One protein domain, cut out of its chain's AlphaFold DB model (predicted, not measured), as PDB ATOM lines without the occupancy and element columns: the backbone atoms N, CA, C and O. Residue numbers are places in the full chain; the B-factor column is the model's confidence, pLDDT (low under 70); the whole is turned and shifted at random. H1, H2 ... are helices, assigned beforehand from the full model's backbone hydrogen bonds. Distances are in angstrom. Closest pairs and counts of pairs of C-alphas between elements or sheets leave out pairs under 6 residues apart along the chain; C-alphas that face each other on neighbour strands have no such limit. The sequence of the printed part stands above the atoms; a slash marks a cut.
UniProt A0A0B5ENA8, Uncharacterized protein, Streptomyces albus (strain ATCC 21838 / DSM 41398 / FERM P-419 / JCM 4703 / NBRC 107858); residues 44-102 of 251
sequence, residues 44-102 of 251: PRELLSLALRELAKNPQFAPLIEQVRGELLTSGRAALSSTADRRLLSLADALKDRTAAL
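What this domain is: This is residues 44 to 102 of the 251 residues of an uncharacterized protein of Streptomyces albus (strain ATCC 21838 / DSM 41398 / FERM P-419 / JCM 4703 / NBRC 107858) (UniProt A0A0B5ENA8). A short helix, H1, and one very long helix, H2, meet at their linked ends as a narrow, open V; H2 makes the length of the whole, and most of it stands free. The printed part has 59 residues with two named helices, H1 then H2, and no named strand, an all-helix make-up. It is extended, with a radius of gyration of the C-alphas of 19.6 A, and a rod in outline, spanning 61 by 23 by 9 A.

Where its parts are: H1 holds residues 44 to 57, 19.9 A from first to last C-alpha, beginning at C-alpha 44 at (-63.818, 33.931, 151.430). H2 holds residues 62 to 102, 56.5 A long between its end C-alphas, from (-49.348, 30.994, 134.432) to (-103.002, 14.117, 139.387).

How they stand to each other: H1 and H2 are close but not clearly touching; their closest C-alphas, of Ala 56 and Ala 62, are 6.5 A apart. They run opposite ways at a shallow tilt of 33 degrees, only just short of steep. In H1 and H2 every O i to N i+4 pair is within hydrogen-bond range.

The domain as a whole: The two farthest C-alphas, of Gln 60 and Leu 102, are 61.7 A apart. The link from H1 to H2 is tight. The printed part has no cut, and no printed residue is under 70 in pLDDT.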
ATOM      1  N   PRO A  44     -64.735  34.926 151.986       80.38
ATOM      2  CA  PRO A  44     -63.818  33.931 151.430       80.38
ATOM      3  C   PRO A  44     -63.666  34.046 149.905       80.38
ATOM      4  O   PRO A  44     -62.660  33.612 149.347       80.38
ATOM      5  N   ARG A  45     -64.656  34.632 149.217       86.06
ATOM      6  CA  ARG A  45     -64.622  34.876 147.766       86.06
ATOM      7  C   ARG A  45     -63.647  35.991 147.381       86.06
ATOM      8  O   ARG A  45     -63.005  35.877 146.340       86.06
ATOM      9  N   GLU A  46     -63.509  37.016 148.218       84.38
ATOM     10  CA  GLU A  46     -62.588  38.138 147.995       84.38
ATOM     11  C   GLU A  46     -61.143  37.736 148.279       84.38
ATOM     12  O   GLU A  46     -60.246  38.066 147.511       84.38
ATOM     13  N   LEU A  47     -60.918  36.903 149.300       83.44
ATOM     14  CA  LEU A  47     -59.618  36.259 149.519       83.44
ATOM     15  C   LEU A  47     -59.177  35.439 148.318       83.44
ATOM     16  O   LEU A  47     -58.023  35.493 147.902       83.44
ATOM     17  N   LEU A  48     -60.105  34.667 147.757       85.06
ATOM     18  CA  LEU A  48     -59.838  33.839 146.591       85.06
ATOM     19  C   LEU A  48     -59.530  34.690 145.365       85.06
ATOM     20  O   LEU A  48     -58.585  34.374 144.646       85.06
ATOM     21  N   SER A  49     -60.291  35.759 145.122       87.12
ATOM     22  CA  SER A  49     -60.060  36.642 143.978       87.12
ATOM     23  C   SER A  49     -58.753  37.423 144.118       87.12
ATOM     24  O   SER A  49     -58.001  37.497 143.146       87.12
ATOM     25  N   LEU A  50     -58.423  37.916 145.316       85.62
ATOM     26  CA  LEU A  50     -57.144  38.560 145.620       85.62
ATOM     27  C   LEU A  50     -55.979  37.582 145.480       85.62
ATOM     28  O   LEU A  50     -55.004  37.902 144.809       85.62
ATOM     29  N   ALA A  51     -56.098  36.362 146.004       84.62
ATOM     30  CA  ALA A  51     -55.070  35.333 145.865       84.62
ATOM     31  C   ALA A  51     -54.879  34.898 144.406       84.62
ATOM     32  O   ALA A  51     -53.747  34.756 143.949       84.62
ATOM     33  N   LEU A  52     -55.964  34.724 143.648       85.62
ATOM     34  CA  LEU A  52     -55.907  34.429 142.213       85.62
ATOM     35  C   LEU A  52     -55.270  35.578 141.436       85.62
ATOM     36  O   LEU A  52     -54.484  35.328 140.525       85.62
ATOM     37  N   ARG A  53     -55.583  36.826 141.795       86.75
ATOM     38  CA  ARG A  53     -55.016  38.021 141.167       86.75
ATOM     39  C   ARG A  53     -53.527  38.149 141.471       86.75
ATOM     40  O   ARG A  53     -52.753  38.403 140.554       86.75
ATOM     41  N   GLU A  54     -53.117  37.903 142.708       85.69
ATOM     42  CA  GLU A  54     -51.713  37.943 143.120       85.69
ATOM     43  C   GLU A  54     -50.902  36.806 142.490       85.69
ATOM     44  O   GLU A  54     -49.787  37.007 142.008       85.69
ATOM     45  N   LEU A  55     -51.502  35.620 142.384       81.44
ATOM     46  CA  LEU A  55     -50.890  34.475 141.721       81.44
ATOM     47  C   LEU A  55     -50.819  34.658 140.195       81.44
ATOM     48  O   LEU A  55     -49.867  34.198 139.569       81.44
ATOM     49  N   ALA A  56     -51.787  35.359 139.596       84.12
ATOM     50  CA  ALA A  56     -51.806  35.678 138.168       84.12
ATOM     51  C   ALA A  56     -50.822  36.795 137.782       84.12
ATOM     52  O   ALA A  56     -50.300  36.777 136.666       84.12
ATOM     53  N   LYS A  57     -50.532  37.741 138.684       86.50
ATOM     54  CA  LYS A  57     -49.517  38.789 138.466       86.50
ATOM     55  C   LYS A  57     -48.111  38.216 138.280       86.50
ATOM     56  O   LYS A  57     -47.270  38.863 137.662       86.50
ATOM     57  N   ASN A  58     -47.840  37.017 138.798       92.19
ATOM     58  CA  ASN A  58     -46.522  36.409 138.717       92.19
ATOM     59  C   ASN A  58     -46.442  35.409 137.533       92.19
ATOM     60  O   ASN A  58     -46.985  34.301 137.608       92.19
ATOM     61  N   PRO A  59     -45.754  35.762 136.425       83.31
ATOM     62  CA  PRO A  59     -45.814  35.026 135.154       83.31
ATOM     63  C   PRO A  59     -45.232  33.607 135.231       83.31
ATOM     64  O   PRO A  59     -45.490  32.780 134.357       83.31
ATOM     65  N   GLN A  60     -44.478  33.291 136.285       90.12
ATOM     66  CA  GLN A  60     -43.964  31.943 136.528       90.12
ATOM     67  C   GLN A  60     -45.073  30.930 136.870       90.12
ATOM     68  O   GLN A  60     -44.865  29.728 136.683       90.12
ATOM     69  N   PHE A  61     -46.251  31.386 137.314       86.94
ATOM     70  CA  PHE A  61     -47.371  30.519 137.707       86.94
ATOM     71  C   PHE A  61     -48.443  30.337 136.632       86.94
ATOM     72  O   PHE A  61     -49.243  29.408 136.738       86.94
ATOM     73  N   ALA A  62     -48.430  31.135 135.563       85.19
ATOM     74  CA  ALA A  62     -49.348  30.994 134.432       85.19
ATOM     75  C   ALA A  62     -49.494  29.543 133.904       85.19
ATOM     76  O   ALA A  62     -50.630  29.074 133.799       85.19
ATOM     77  N   PRO A  63     -48.408  28.769 133.658       86.44
ATOM     78  CA  PRO A  63     -48.551  27.397 133.158       86.44
ATOM     79  C   PRO A  63     -49.152  26.430 134.191       86.44
ATOM     80  O   PRO A  63     -49.830  25.473 133.823       86.44
ATOM     81  N   LEU A  64     -48.928  26.679 135.485       85.69
ATOM     82  CA  LEU A  64     -49.493  25.877 136.575       85.69
ATOM     83  C   LEU A  64     -50.992  26.154 136.728       85.69
ATOM     84  O   LEU A  64     -51.774  25.222 136.899       85.69
ATOM     85  N   ILE A  65     -51.399  27.422 136.606       85.69
ATOM     86  CA  ILE A  65     -52.809  27.824 136.635       85.69
ATOM     87  C   ILE A  65     -53.556  27.199 135.456       85.69
ATOM     88  O   ILE A  65     -54.651  26.684 135.652       85.69
ATOM     89  N   GLU A  66     -52.983  27.182 134.252       87.06
ATOM     90  CA  GLU A  66     -53.623  26.553 133.089       87.06
ATOM     91  C   GLU A  66     -53.780  25.036 133.240       87.06
ATOM     92  O   GLU A  66     -54.838  24.498 132.902       87.06
ATOM     93  N   GLN A  67     -52.780  24.344 133.794       89.25
ATOM     94  CA  GLN A  67     -52.873  22.906 134.064       89.25
ATOM     95  C   GLN A  67     -53.931  22.589 135.118       89.25
ATOM     96  O   GLN A  67     -54.806  21.757 134.881       89.25
ATOM     97  N   VAL A  68     -53.897  23.294 136.251       88.56
ATOM     98  CA  VAL A  68     -54.875  23.099 137.324       88.56
ATOM     99  C   VAL A  68     -56.267  23.474 136.839       88.56
ATOM    100  O   VAL A  68     -57.206  22.725 137.068       88.56
ATOM    101  N   ARG A  69     -56.430  24.583 136.114       86.56
ATOM    102  CA  ARG A  69     -57.726  24.995 135.565       86.56
ATOM    103  C   ARG A  69     -58.245  23.981 134.549       86.56
ATOM    104  O   ARG A  69     -59.434  23.697 134.569       86.56
ATOM    105  N   GLY A  70     -57.393  23.395 133.710       89.44
ATOM    106  CA  GLY A  70     -57.792  22.338 132.777       89.44
ATOM    107  C   GLY A  70     -58.261  21.064 133.487       89.44
ATOM    108  O   GLY A  70     -59.348  20.557 133.205       89.44
ATOM    109  N   GLU A  71     -57.479  20.566 134.444       89.06
ATOM    110  CA  GLU A  71     -57.805  19.352 135.203       89.06
ATOM    111  C   GLU A  71     -58.993  19.559 136.153       89.06
ATOM    112  O   GLU A  71     -59.861  18.692 136.261       89.06
ATOM    113  N   LEU A  72     -59.099  20.728 136.787       88.75
ATOM    114  CA  LEU A  72     -60.196  21.093 137.683       88.75
ATOM    115  C   LEU A  72     -61.484  21.392 136.913       88.75
ATOM    116  O   LEU A  72     -62.553  20.987 137.350       88.75
ATOM    117  N   LEU A  73     -61.422  22.067 135.760       90.62
ATOM    118  CA  LEU A  73     -62.619  22.285 134.943       90.62
ATOM    119  C   LEU A  73     -63.148  20.968 134.381       90.62
ATOM    120  O   LEU A  73     -64.357  20.785 134.332       90.62
ATOM    121  N   THR A  74     -62.280  20.041 133.975       87.88
ATOM    122  CA  THR A  74     -62.720  18.743 133.434       87.88
ATOM    123  C   THR A  74     -63.243  17.809 134.523       87.88
ATOM    124  O   THR A  74     -64.352  17.290 134.392       87.88
ATOM    125  N   SER A  75     -62.505  17.635 135.622       87.56
ATOM    126  CA  SER A  75     -62.940  16.799 136.752       87.56
ATOM    127  C   SER A  75     -64.091  17.426 137.543       87.56
ATOM    128  O   SER A  75     -65.041  16.732 137.896       87.56
ATOM    129  N   GLY A  76     -64.058  18.739 137.762       84.75
ATOM    130  CA  GLY A  76     -65.107  19.490 138.442       84.75
ATOM    131  C   GLY A  76     -66.401  19.501 137.641       84.75
ATOM    132  O   GLY A  76     -67.458  19.251 138.211       84.75
ATOM    133  N   ARG A  77     -66.339  19.690 136.316       89.06
ATOM    134  CA  ARG A  77     -67.533  19.600 135.465       89.06
ATOM    135  C   ARG A  77     -68.105  18.188 135.429       89.06
ATOM    136  O   ARG A  77     -69.317  18.078 135.466       89.06
ATOM    137  N   ALA A  78     -67.278  17.140 135.413       85.75
ATOM    138  CA  ALA A  78     -67.752  15.753 135.450       85.75
ATOM    139  C   ALA A  78     -68.372  15.364 136.807       85.75
ATOM    140  O   ALA A  78     -69.404  14.696 136.860       85.75
ATOM    141  N   ALA A  79     -67.772  15.800 137.917       82.81
ATOM    142  CA  ALA A  79     -68.307  15.547 139.252       82.81
ATOM    143  C   ALA A  79     -69.613  16.325 139.487       82.81
ATOM    144  O   ALA A  79     -70.594  15.747 139.955       82.81
ATOM    145  N   LEU A  80     -69.652  17.605 139.102       82.06
ATOM    146  CA  LEU A  80     -70.846  18.446 139.207       82.06
ATOM    147  C   LEU A  80     -71.940  18.048 138.215       82.06
ATOM    148  O   LEU A  80     -73.111  18.131 138.566       82.06
ATOM    149  N   SER A  81     -71.599  17.593 137.003       87.38
ATOM    150  CA  SER A  81     -72.608  17.074 136.075       87.38
ATOM    151  C   SER A  81     -73.245  15.816 136.647       87.38
ATOM    152  O   SER A  81     -74.459  15.741 136.684       87.38
ATOM    153  N   SER A  82     -72.466  14.896 137.229       79.25
ATOM    154  CA  SER A  82     -73.024  13.669 137.817       79.25
ATOM    155  C   SER A  82     -73.999  13.919 138.977       79.25
ATOM    156  O   SER A  82     -74.935  13.149 139.179       79.25
ATOM    157  N   THR A  83     -73.805  14.992 139.749       80.31
ATOM    158  CA  THR A  83     -74.716  15.375 140.836       80.31
ATOM    159  C   THR A  83     -75.894  16.203 140.333       80.31
ATOM    160  O   THR A  83     -77.003  16.031 140.838       80.31
ATOM    161  N   ALA A  84     -75.689  17.049 139.322       84.56
ATOM    162  CA  ALA A  84     -76.764  17.763 138.643       84.56
ATOM    163  C   ALA A  84     -77.706  16.795 137.910       84.56
ATOM    164  O   ALA A  84     -78.914  16.904 138.077       84.56
ATOM    165  N   ASP A  85     -77.167  15.801 137.201       88.19
ATOM    166  CA  ASP A  85     -77.933  14.767 136.499       88.19
ATOM    167  C   ASP A  85     -78.822  13.991 137.478       88.19
ATOM    168  O   ASP A  85     -80.003  13.790 137.217       88.19
ATOM    169  N   ARG A  86     -78.304  13.634 138.663       86.50
ATOM    170  CA  ARG A  86     -79.091  12.957 139.710       86.50
ATOM    171  C   ARG A  86     -80.214  13.821 140.272       86.50
ATOM    172  O   ARG A  86     -81.289  13.303 140.542       86.50
ATOM    173  N   ARG A  87     -79.979  15.123 140.447       92.56
ATOM    174  CA  ARG A  87     -81.013  16.051 140.926       92.56
ATOM    175  C   ARG A  87     -82.059  16.352 139.863       92.56
ATOM    176  O   ARG A  87     -83.219  16.531 140.197       92.56
ATOM    177  N   LEU A  88     -81.662  16.399 138.595       94.94
ATOM    178  CA  LEU A  88     -82.596  16.555 137.485       94.94
ATOM    179  C   LEU A  88     -83.445  15.298 137.302       94.94
ATOM    180  O   LEU A  88     -84.645  15.426 137.102       94.94
ATOM    181  N   LEU A  89     -82.852  14.108 137.444       94.06
ATOM    182  CA  LEU A  89     -83.588  12.843 137.436       94.06
ATOM    183  C   LEU A  89     -84.556  12.752 138.619       94.06
ATOM    184  O   LEU A  89     -85.728  12.490 138.397       94.06
ATOM    185  N   SER A  90     -84.129  13.086 139.842       94.88
ATOM    186  CA  SER A  90     -85.033  13.045 141.003       94.88
ATOM    187  C   SER A  90     -86.181  14.050 140.899       94.88
ATOM    188  O   SER A  90     -87.280  13.795 141.373       94.88
ATOM    189  N   LEU A  91     -85.934  15.214 140.293       96.69
ATOM    190  CA  LEU A  91     -86.962  16.234 140.091       96.69
ATOM    191  C   LEU A  91     -87.899  15.842 138.940       96.69
ATOM    192  O   LEU A  91     -89.096  16.100 139.020       96.69
ATOM    193  N   ALA A  92     -87.380  15.174 137.907       95.69
ATOM    194  CA  ALA A  92     -88.183  14.601 136.834       95.69
ATOM    195  C   ALA A  92     -89.067  13.444 137.326       95.69
ATOM    196  O   ALA A  92     -90.248  13.440 136.992       95.69
ATOM    197  N   ASP A  93     -88.544  12.526 138.147       95.81
ATOM    198  CA  ASP A  93     -89.334  11.455 138.776       95.81
ATOM    199  C   ASP A  93     -90.391  12.044 139.720       95.81
ATOM    200  O   ASP A  93     -91.570  11.741 139.578       95.81
ATOM    201  N   ALA A  94     -90.034  13.018 140.566       96.31
ATOM    202  CA  ALA A  94     -91.007  13.695 141.429       96.31
ATOM    203  C   ALA A  94     -92.100  14.448 140.641       96.31
ATOM    204  O   ALA A  94     -93.255  14.503 141.067       96.31
ATOM    205  N   LEU A  95     -91.766  15.041 139.489       95.94
ATOM    206  CA  LEU A  95     -92.748  15.650 138.584       95.94
ATOM    207  C   LEU A  95     -93.620  14.594 137.901       95.94
ATOM    208  O   LEU A  95     -94.815  14.828 137.722       95.94
ATOM    209  N   LYS A  96     -93.044  13.450 137.523       94.56
ATOM    210  CA  LYS A  96     -93.742  12.336 136.879       94.56
ATOM    211  C   LYS A  96     -94.739  11.683 137.832       94.56
ATOM    212  O   LYS A  96     -95.902  11.564 137.460       94.56
ATOM    213  N   ASP A  97     -94.330  11.375 139.057       94.88
ATOM    214  CA  ASP A  97     -95.186  10.770 140.085       94.88
ATOM    215  C   ASP A  97     -96.313  11.716 140.486       94.88
ATOM    216  O   ASP A  97     -97.477  11.331 140.574       94.88
ATOM    217  N   ARG A  98     -95.994  13.005 140.632       89.75
ATOM    218  CA  ARG A  98     -97.002  14.029 140.909       89.75
ATOM    219  C   ARG A  98     -97.984  14.207 139.754       89.75
ATOM    220  O   ARG A  98     -99.149  14.498 139.999       89.75
ATOM    221  N   THR A  99     -97.533  14.059 138.510       92.31
ATOM    222  CA  THR A  99     -98.420  14.127 137.341       92.31
ATOM    223  C   THR A  99     -99.295  12.879 137.251       92.31
ATOM    224  O   THR A  99    -100.489  13.019 137.018       92.31
ATOM    225  N   ALA A 100     -98.743  11.690 137.510       89.44
ATOM    226  CA  ALA A 100     -99.493  10.435 137.567       89.44
ATOM    227  C   ALA A 100    -100.580  10.479 138.654       89.44
ATOM    228  O   ALA A 100    -101.748  10.258 138.354       89.44
ATOM    229  N   ALA A 101    -100.233  10.928 139.863       86.25
ATOM    230  CA  ALA A 101    -101.174  11.097 140.972       86.25
ATOM    231  C   ALA A 101    -102.274  12.145 140.699       86.25
ATOM    232  O   ALA A 101    -103.355  12.090 141.280       86.25
ATOM    233  N   LEU A 102    -102.013  13.123 139.822       85.62
ATOM    234  CA  LEU A 102    -103.002  14.117 139.387       85.62
ATOM    235  C   LEU A 102    -103.803  13.677 138.153       85.62
ATOM    236  O   LEU A 102    -104.826  14.294 137.856       85.62
TER     237      LEU A 102